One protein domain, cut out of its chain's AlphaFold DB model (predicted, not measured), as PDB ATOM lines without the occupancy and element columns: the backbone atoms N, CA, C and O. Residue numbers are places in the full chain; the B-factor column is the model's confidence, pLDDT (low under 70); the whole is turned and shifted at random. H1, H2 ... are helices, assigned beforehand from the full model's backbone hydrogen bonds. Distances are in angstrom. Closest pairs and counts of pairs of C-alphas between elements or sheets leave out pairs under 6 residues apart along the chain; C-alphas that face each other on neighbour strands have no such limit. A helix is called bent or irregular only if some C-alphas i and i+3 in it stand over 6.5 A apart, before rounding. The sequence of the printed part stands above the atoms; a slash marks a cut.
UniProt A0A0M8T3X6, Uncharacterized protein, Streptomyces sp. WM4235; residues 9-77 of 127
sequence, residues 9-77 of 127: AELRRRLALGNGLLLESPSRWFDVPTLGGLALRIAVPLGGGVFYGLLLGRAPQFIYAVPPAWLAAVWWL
ATOM      1  N   ALA A   9     -66.839  64.496   3.775       63.91
ATOM      2  CA  ALA A   9     -65.446  64.920   3.671       63.91
ATOM      3  C   ALA A   9     -65.282  66.184   2.811       63.91
ATOM      4  O   ALA A   9     -64.541  67.092   3.180       63.91
ATOM      5  N   GLU A  10     -66.024  66.284   1.708       68.12
ATOM      6  CA  GLU A  10     -66.004  67.455   0.825       68.12
ATOM      7  C   GLU A  10     -66.688  68.654   1.495       68.12
ATOM      8  O   GLU A  10     -66.222  69.788   1.384       68.12
ATOM      9  N   LEU A  11     -67.739  68.396   2.280       65.25
ATOM     10  CA  LEU A  11     -68.397  69.413   3.098       65.25
ATOM     11  C   LEU A  11     -67.442  69.987   4.159       65.25
ATOM     12  O   LEU A  11     -67.323  71.202   4.298       65.25
ATOM     13  N   ARG A  12     -66.703  69.119   4.865       62.09
ATOM     14  CA  ARG A  12     -65.689  69.532   5.850       62.09
ATOM     15  C   ARG A  12     -64.542  70.304   5.209       62.09
ATOM     16  O   ARG A  12     -64.157  71.351   5.720       62.09
ATOM     17  N   ARG A  13     -64.040  69.831   4.067       64.12
ATOM     18  CA  ARG A  13     -62.975  70.496   3.309       64.12
ATOM     19  C   ARG A  13     -63.389  71.899   2.866       64.12
ATOM     20  O   ARG A  13     -62.599  72.830   2.958       64.12
ATOM     21  N   ARG A  14     -64.638  72.081   2.434       61.88
ATOM     22  CA  ARG A  14     -65.155  73.386   1.984       61.88
ATOM     23  C   ARG A  14     -65.507  74.334   3.129       61.88
ATOM     24  O   ARG A  14     -65.336  75.539   2.967       61.88
ATOM     25  N   LEU A  15     -65.930  73.809   4.281       63.94
ATOM     26  CA  LEU A  15     -66.066  74.582   5.522       63.94
ATOM     27  C   LEU A  15     -64.706  75.084   6.023       63.94
ATOM     28  O   LEU A  15     -64.598  76.245   6.407       63.94
ATOM     29  N   ALA A  16     -63.670  74.245   5.949       59.81
ATOM     30  CA  ALA A  16     -62.301  74.629   6.292       59.81
ATOM     31  C   ALA A  16     -61.738  75.716   5.355       59.81
ATOM     32  O   ALA A  16     -60.963  76.559   5.788       59.81
ATOM     33  N   LEU A  17     -62.172  75.737   4.091       63.84
ATOM     34  CA  LEU A  17     -61.778  76.740   3.094       63.84
ATOM     35  C   LEU A  17     -62.635  78.020   3.120       63.84
ATOM     36  O   LEU A  17     -62.481  78.866   2.245       63.84
ATOM     37  N   GLY A  18     -63.581  78.161   4.056       61.44
ATOM     38  CA  GLY A  18     -64.458  79.339   4.158       61.44
ATOM     39  C   GLY A  18     -65.520  79.465   3.052       61.44
ATOM     40  O   GLY A  18     -66.424  80.289   3.159       61.44
ATOM     41  N   ASN A  19     -65.486  78.595   2.040       57.72
ATOM     42  CA  ASN A  19     -66.402  78.593   0.895       57.72
ATOM     43  C   ASN A  19     -67.746  77.895   1.174       57.72
ATOM     44  O   ASN A  19     -68.559  77.732   0.264       57.72
ATOM     45  N   GLY A  20     -68.000  77.478   2.419       58.88
ATOM     46  CA  GLY A  20     -69.252  76.825   2.816       58.88
ATOM     47  C   GLY A  20     -70.500  77.681   2.562       58.88
ATOM     48  O   GLY A  20     -71.536  77.138   2.200       58.88
ATOM     49  N   LEU A  21     -70.376  79.010   2.652       54.81
ATOM     50  CA  LEU A  21     -71.475  79.964   2.442       54.81
ATOM     51  C   LEU A  21     -71.960  80.047   0.984       54.81
ATOM     52  O   LEU A  21     -73.090  80.459   0.743       54.81
ATOM     53  N   LEU A  22     -71.136  79.645   0.008       54.00
ATOM     54  CA  LEU A  22     -71.458  79.759  -1.422       54.00
ATOM     55  C   LEU A  22     -72.376  78.637  -1.942       54.00
ATOM     56  O   LEU A  22     -72.815  78.692  -3.087       54.00
ATOM     57  N   LEU A  23     -72.661  77.616  -1.126       48.44
ATOM     58  CA  LEU A  23     -73.523  76.481  -1.490       48.44
ATOM     59  C   LEU A  23     -74.826  76.423  -0.682       48.44
ATOM     60  O   LEU A  23     -75.626  75.507  -0.881       48.44
ATOM     61  N   GLU A  24     -75.052  77.361   0.236       52.91
ATOM     62  CA  GLU A  24     -76.240  77.329   1.078       52.91
ATOM     63  C   GLU A  24     -77.399  78.081   0.424       52.91
ATOM     64  O   GLU A  24     -77.325  79.278   0.154       52.91
ATOM     65  N   SER A  25     -78.487  77.344   0.175       53.22
ATOM     66  CA  SER A  25     -79.812  77.892  -0.123       53.22
ATOM     67  C   SER A  25     -80.120  79.070   0.817       53.22
ATOM     68  O   SER A  25     -79.907  78.914   2.023       53.22
ATOM     69  N   PRO A  26     -80.678  80.197   0.327       58.31
ATOM     70  CA  PRO A  26     -80.968  81.391   1.135       58.31
ATOM     71  C   PRO A  26     -81.768  81.116   2.417       58.31
ATOM     72  O   PRO A  26     -81.683  81.861   3.386       58.31
ATOM     73  N   SER A  27     -82.529  80.019   2.448       59.50
ATOM     74  CA  SER A  27     -83.285  79.568   3.617       59.50
ATOM     75  C   SER A  27     -82.421  79.192   4.831       59.50
ATOM     76  O   SER A  27     -82.886  79.347   5.955       59.50
ATOM     77  N   ARG A  28     -81.170  78.743   4.642       58.09
ATOM     78  CA  ARG A  28     -80.264  78.342   5.742       58.09
ATOM     79  C   ARG A  28     -79.551  79.499   6.427       58.09
ATOM     80  O   ARG A  28     -78.996  79.329   7.511       58.09
ATOM     81  N   TRP A  29     -79.586  80.689   5.833       54.84
ATOM     82  CA  TRP A  29     -79.038  81.893   6.464       54.84
ATOM     83  C   TRP A  29     -79.826  82.290   7.717       54.84
ATOM     84  O   TRP A  29     -79.287  82.965   8.589       54.84
ATOM     85  N   PHE A  30     -81.077  81.832   7.827       61.19
ATOM     86  CA  PHE A  30     -81.950  82.058   8.978       61.19
ATOM     87  C   PHE A  30     -81.979  80.888   9.970       61.19
ATOM     88  O   PHE A  30     -82.711  80.950  10.956       61.19
ATOM     89  N   ASP A  31     -81.182  79.835   9.755       63.88
ATOM     90  CA  ASP A  31     -81.034  78.782  10.754       63.88
ATOM     91  C   ASP A  31     -80.313  79.351  11.986       63.88
ATOM     92  O   ASP A  31     -79.209  79.895  11.905       63.88
ATOM     93  N   VAL A  32     -80.943  79.196  13.153       62.69
ATOM     94  CA  VAL A  32     -80.426  79.609  14.469       62.69
ATOM     95  C   VAL A  32     -78.963  79.197  14.715       62.69
ATOM     96  O   VAL A  32     -78.208  80.036  15.210       62.69
ATOM     97  N   PRO A  33     -78.495  77.977  14.366       66.81
ATOM     98  CA  PRO A  33     -77.080  77.629  14.523       66.81
ATOM     99  C   PRO A  33     -76.141  78.440  13.615       66.81
ATOM    100  O   PRO A  33     -75.048  78.813  14.042       66.81
ATOM    101  N   THR A  34     -76.564  78.759  12.389       63.91
ATOM    102  CA  THR A  34     -75.784  79.554  11.429       63.91
ATOM    103  C   THR A  34     -75.708  81.013  11.877       63.91
ATOM    104  O   THR A  34     -74.621  81.589  11.918       63.91
ATOM    105  N   LEU A  35     -76.836  81.579  12.316       71.62
ATOM    106  CA  LEU A  35     -76.919  82.918  12.911       71.62
ATOM    107  C   LEU A  35     -76.118  83.026  14.208       71.62
ATOM    108  O   LEU A  35     -75.394  84.000  14.392       71.62
ATOM    109  N   GLY A  36     -76.197  82.020  15.080       73.25
ATOM    110  CA  GLY A  36     -75.426  81.963  16.319       73.25
ATOM    111  C   GLY A  36     -73.923  81.956  16.052       73.25
ATOM    112  O   GLY A  36     -73.189  82.748  16.640       73.25
ATOM    113  N   GLY A  37     -73.462  81.136  15.103       73.94
ATOM    114  CA  GLY A  37     -72.057  81.109  14.694       73.94
ATOM    115  C   GLY A  37     -71.589  82.426  14.069       73.94
ATOM    116  O   GLY A  37     -70.485  82.886  14.356       73.94
ATOM    117  N   LEU A  38     -72.426  83.057  13.245       76.69
ATOM    118  CA  LEU A  38     -72.112  84.322  12.580       76.69
ATOM    119  C   LEU A  38     -72.090  85.489  13.578       76.69
ATOM    120  O   LEU A  38     -71.144  86.275  13.581       76.69
ATOM    121  N   ALA A  39     -73.060  85.540  14.492       77.31
ATOM    122  CA  ALA A  39     -73.088  86.498  15.590       77.31
ATOM    123  C   ALA A  39     -71.837  86.374  16.464       77.31
ATOM    124  O   ALA A  39     -71.220  87.385  16.778       77.31
ATOM    125  N   LEU A  40     -71.402  85.154  16.790       78.44
ATOM    126  CA  LEU A  40     -70.192  84.929  17.585       78.44
ATOM    127  C   LEU A  40     -68.928  85.361  16.829       78.44
ATOM    128  O   LEU A  40     -68.059  86.021  17.395       78.44
ATOM    129  N   ARG A  41     -68.855  85.066  15.525       78.81
ATOM    130  CA  ARG A  41     -67.749  85.487  14.650       78.81
ATOM    131  C   ARG A  41     -67.626  86.999  14.505       78.81
ATOM    132  O   ARG A  41     -66.532  87.465  14.223       78.81
ATOM    133  N   ILE A  42     -68.711  87.749  14.690       82.81
ATOM    134  CA  ILE A  42     -68.704  89.217  14.661       82.81
ATOM    135  C   ILE A  42     -68.482  89.788  16.065       82.81
ATOM    136  O   ILE A  42     -67.648  90.670  16.254       82.81
ATOM    137  N   ALA A  43     -69.199  89.271  17.062       82.38
ATOM    138  CA  ALA A  43     -69.170  89.777  18.427       82.38
ATOM    139  C   ALA A  43     -67.802  89.594  19.091       82.38
ATOM    140  O   ALA A  43     -67.352  90.489  19.800       82.38
ATOM    141  N   VAL A  44     -67.116  88.473  18.843       83.81
ATOM    142  CA  VAL A  44     -65.790  88.203  19.420       83.81
ATOM    143  C   VAL A  44     -64.727  89.208  18.952       83.81
ATOM    144  O   VAL A  44     -64.098  89.816  19.820       83.81
ATOM    145  N   PRO A  45     -64.508  89.456  17.644       78.00
ATOM    146  CA  PRO A  45     -63.516  90.441  17.215       78.00
ATOM    147  C   PRO A  45     -63.896  91.874  17.602       78.00
ATOM    148  O   PRO A  45     -63.018  92.636  18.001       78.00
ATOM    149  N   LEU A  46     -65.185  92.240  17.562       86.38
ATOM    150  CA  LEU A  46     -65.646  93.555  18.024       86.38
ATOM    151  C   LEU A  46     -65.412  93.750  19.525       86.38
ATOM    152  O   LEU A  46     -64.825  94.750  19.930       86.38
ATOM    153  N   GLY A  47     -65.826  92.783  20.346       86.81
ATOM    154  CA  GLY A  47     -65.637  92.822  21.794       86.81
ATOM    155  C   GLY A  47     -64.158  92.845  22.176       86.81
ATOM    156  O   GLY A  47     -63.747  93.661  23.001       86.81
ATOM    157  N   GLY A  48     -63.343  92.016  21.519       84.69
ATOM    158  CA  GLY A  48     -61.892  92.009  21.692       84.69
ATOM    159  C   GLY A  48     -61.255  93.351  21.326       84.69
ATOM    160  O   GLY A  48     -60.436  93.858  22.089       84.69
ATOM    161  N   GLY A  49     -61.671  93.958  20.210       84.25
ATOM    162  CA  GLY A  49     -61.184  95.263  19.761       84.25
ATOM    163  C   GLY A  49     -61.536  96.400  20.722       84.25
ATOM    164  O   GLY A  49     -60.668  97.201  21.062       84.25
ATOM    165  N   VAL A  50     -62.776  96.444  21.220       86.38
ATOM    166  CA  VAL A  50     -63.201  97.439  22.221       86.38
ATOM    167  C   VAL A  50     -62.424  97.262  23.525       86.38
ATOM    168  O   VAL A  50     -61.901  98.237  24.064       86.38
ATOM    169  N   PHE A  51     -62.294  96.026  24.012       85.75
ATOM    170  CA  PHE A  51     -61.534  95.730  25.226       85.75
ATOM    171  C   PHE A  51     -60.064  96.141  25.095       85.75
ATOM    172  O   PHE A  51     -59.548  96.846  25.961       85.75
ATOM    173  N   TYR A  52     -59.402  95.761  23.999       82.44
ATOM    174  CA  TYR A  52     -58.010  96.142  23.760       82.44
ATOM    175  C   TYR A  52     -57.851  97.650  23.564       82.44
ATOM    176  O   TYR A  52     -56.897  98.222  24.081       82.44
ATOM    177  N   GLY A  53     -58.791  98.318  22.894       84.12
ATOM    178  CA  GLY A  53     -58.781  99.775  22.752       84.12
ATOM    179  C   GLY A  53     -58.829 100.490  24.105       84.12
ATOM    180  O   GLY A  53     -58.025 101.386  24.363       84.12
ATOM    181  N   LEU A  54     -59.708 100.044  25.009       87.94
ATOM    182  CA  LEU A  54     -59.784 100.565  26.377       87.94
ATOM    183  C   LEU A  54     -58.520 100.241  27.187       87.94
ATOM    184  O   LEU A  54     -58.015 101.099  27.915       87.94
ATOM    185  N   LEU A  55     -57.987  99.027  27.040       86.81
ATOM    186  CA  LEU A  55     -56.765  98.591  27.712       86.81
ATOM    187  C   LEU A  55     -55.557  99.437  27.287       86.81
ATOM    188  O   LEU A  55     -54.826  99.908  28.155       86.81
ATOM    189  N   LEU A  56     -55.378  99.692  25.987       85.38
ATOM    190  CA  LEU A  56     -54.291 100.537  25.483       85.38
ATOM    191  C   LEU A  56     -54.455 102.002  25.898       85.38
ATOM    192  O   LEU A  56     -53.457 102.662  26.177       85.38
ATOM    193  N   GLY A  57     -55.691 102.501  26.001       86.69
ATOM    194  CA  GLY A  57     -55.953 103.836  26.540       86.69
ATOM    195  C   GLY A  57     -55.542 103.979  28.011       86.69
ATOM    196  O   GLY A  57     -55.087 105.042  28.428       86.69
ATOM    197  N   ARG A  58     -55.670 102.908  28.805       87.69
ATOM    198  CA  ARG A  58     -55.284 102.884  30.228       87.69
ATOM    199  C   ARG A  58     -53.798 102.573  30.431       87.69
ATOM    200  O   ARG A  58     -53.200 103.048  31.393       87.69
ATOM    201  N   ALA A  59     -53.238 101.732  29.570       86.88
ATOM    202  CA  ALA A  59     -51.913 101.150  29.706       86.88
ATOM    203  C   ALA A  59     -51.328 100.842  28.310       86.88
ATOM    204  O   ALA A  59     -51.414  99.712  27.818       86.88
ATOM    205  N   PRO A  60     -50.714 101.836  27.648       87.00
ATOM    206  CA  PRO A  60     -50.242 101.698  26.270       87.00
ATOM    207  C   PRO A  60     -49.116 100.668  26.114       87.00
ATOM    208  O   PRO A  60     -48.952 100.095  25.039       87.00
ATOM    209  N   GLN A  61     -48.378 100.358  27.187       88.19
ATOM    210  CA  GLN A  61     -47.305  99.361  27.179       88.19
ATOM    211  C   GLN A  61     -47.771  97.939  26.824       88.19
ATOM    212  O   GLN A  61     -46.959  97.116  26.407       88.19
ATOM    213  N   PHE A  62     -49.069  97.632  26.930       83.00
ATOM    214  CA  PHE A  62     -49.595  96.325  26.522       83.00
ATOM    215  C   PHE A  62     -49.558  96.095  25.008       83.00
ATOM    216  O   PHE A  62     -49.691  94.952  24.575       83.00
ATOM    217  N   ILE A  63     -49.295  97.125  24.193       84.94
ATOM    218  CA  ILE A  63     -49.070  96.940  22.754       84.94
ATOM    219  C   ILE A  63     -47.905  95.978  22.475       84.94
ATOM    220  O   ILE A  63     -47.952  95.190  21.534       84.94
ATOM    221  N   TYR A  64     -46.895  95.964  23.351       88.31
ATOM    222  CA  TYR A  64     -45.740  95.076  23.236       88.31
ATOM    223  C   TYR A  64     -46.048  93.625  23.627       88.31
ATOM    224  O   TYR A  64     -45.252  92.736  23.336       88.31
ATOM    225  N   ALA A  65     -47.203  93.360  24.246       84.25
ATOM    226  CA  ALA A  65     -47.669  92.004  24.528       84.25
ATOM    227  C   ALA A  65     -48.337  91.343  23.308       84.25
ATOM    228  O   ALA A  65     -48.522  90.128  23.301       84.25
ATOM    229  N   VAL A  66     -48.659  92.111  22.257       83.50
ATOM    230  CA  VAL A  66     -49.319  91.588  21.051       83.50
ATOM    231  C   VAL A  66     -48.431  90.593  20.289       83.50
ATOM    232  O   VAL A  66     -48.908  89.490  20.030       83.50
ATOM    233  N   PRO A  67     -47.149  90.885  19.972       82.00
ATOM    234  CA  PRO A  67     -46.285  89.915  19.295       82.00
ATOM    235  C   PRO A  67     -46.103  88.579  20.042       82.00
ATOM    236  O   PRO A  67     -46.291  87.537  19.408       82.00
ATOM    237  N   PRO A  68     -45.794  88.540  21.359       86.00
ATOM    238  CA  PRO A  68     -45.668  87.270  22.073       86.00
ATOM    239  C   PRO A  68     -47.013  86.549  22.237       86.00
ATOM    240  O   PRO A  68     -47.048  85.324  22.138       86.00
ATOM    241  N   ALA A  69     -48.124  87.270  22.422       83.56
ATOM    242  CA  ALA A  69     -49.455  86.659  22.467       83.56
ATOM    243  C   ALA A  69     -49.848  86.036  21.119       83.56
ATOM    244  O   ALA A  69     -50.429  84.952  21.088       83.56
ATOM    245  N   TRP A  70     -49.496  86.684  20.005       84.12
ATOM    246  CA  TRP A  70     -49.711  86.145  18.665       84.12
ATOM    247  C   TRP A  70     -48.865  84.895  18.417       84.12
ATOM    248  O   TRP A  70     -49.402  83.880  17.985       84.12
ATOM    249  N   LEU A  71     -47.575  84.926  18.762       83.44
ATOM    250  CA  LEU A  71     -46.690  83.759  18.683       83.44
ATOM    251  C   LEU A  71     -47.221  82.583  19.506       83.44
ATOM    252  O   LEU A  71     -47.255  81.459  19.012       83.44
ATOM    253  N   ALA A  72     -47.681  82.841  20.731       81.12
ATOM    254  CA  ALA A  72     -48.303  81.821  21.564       81.12
ATOM    255  C   ALA A  72     -49.575  81.265  20.908       81.12
ATOM    256  O   ALA A  72     -49.721  80.053  20.804       81.12
ATOM    257  N   ALA A  73     -50.468  82.118  20.405       80.38
ATOM    258  CA  ALA A  73     -51.681  81.668  19.728       80.38
ATOM    259  C   ALA A  73     -51.362  80.808  18.494       80.38
ATOM    260  O   ALA A  73     -51.934  79.734  18.337       80.38
ATOM    261  N   VAL A  74     -50.409  81.232  17.661       82.75
ATOM    262  CA  VAL A  74     -49.947  80.458  16.501       82.75
ATOM    263  C   VAL A  74     -49.359  79.123  16.939       82.75
ATOM    264  O   VAL A  74     -49.673  78.112  16.325       82.75
ATOM    265  N   TRP A  75     -48.562  79.091  18.008       82.19
ATOM    266  CA  TRP A  75     -47.998  77.852  18.545       82.19
ATOM    267  C   TRP A  75     -49.082  76.883  19.029       82.19
ATOM    268  O   TRP A  75     -49.026  75.695  18.736       82.19
ATOM    269  N   TRP A  76     -50.098  77.394  19.725       78.69
ATOM    270  CA  TRP A  76     -51.231  76.600  20.211       78.69
ATOM    271  C   TRP A  76     -52.146  76.095  19.090       78.69
ATOM    272  O   TRP A  76     -52.715  75.015  19.212       78.69
ATOM    273  N   LEU A  77     -52.298  76.867  18.010       77.12
ATOM    274  CA  LEU A  77     -53.037  76.467  16.806       77.12
ATOM    275  C   LEU A  77     -52.193  75.655  15.820       77.12
ATOM    276  O   LEU A  77     -52.737  75.109  14.859       77.12
TER     277      LEU A  77
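This is residues 9 to 77 of the 127 residues of an uncharacterized protein of Streptomyces sp. WM4235 (UniProt A0A0M8T3X6). The model is an open, lopsided U: the long helix H4 is its base, H5 folds back from one end of H4 as one arm, and the short helices H1, H2 and H3 step along the chain as the other arm, with an empty space between the arms. The 69 printed residues, with five named helices in the order H1 to H5 and no named strand, are all helix in class. The whole is extended, with a radius of gyration of the C-alphas of 17.2 A and spans of 47 by 26 by 15 A.

H1, residues 9 to 16, is close to but not clearly touching H2, residues 19 to 23; their closest C-alphas, of Arg 14 and Gly 20, are 5.4 A apart. H3, residues 26 to 30, is apart from H2. H3 is close to but not clearly touching H4, residues 32 to 58, the closest C-alphas being those of Trp 29 and Leu 35, 6.9 A. H4 and H5, residues 60 to 77, only just touch, with 3 pairs of C-alphas within 8 A, and only at the corner by their link; the closest C-alphas are those of Leu 56 and Phe 62, 6.4 A. They run opposite ways at a steep tilt of 36 degrees, only just past shallow. H1 and H5 are apart. Every O i to N i+4 pair is within hydrogen-bond range in H1, against 22 of 23 in H4, 9 of 14 in H5, and 0 of 1 in H2 and in H3, where 1 of 2 O i to N i+3 pairs is within range in each.

H1 begins at C-alpha 9, (-65.446, 64.920, 3.671). H4 measures 37.7 A from C-alpha 32, (-80.426, 79.609, 14.469), to C-alpha 58. H5 measures 27.1 A, ends at C-alpha 77, (-53.037, 76.467, 16.806), has a kink of 31 degrees near residue 68, and is only just irregular: C-alphas 64 and 67 are 6.52 A apart.

The C-alphas of Ser 25 and Gln 61 are farthest apart, at 47.6 A. The printed part has no cut, and its four links are tight. Residues 39 to 51 of H4 and 64 to 77 of H5 stand free. Mean pLDDT of the printed part is 74.3; residues 9 to 34 are under 70.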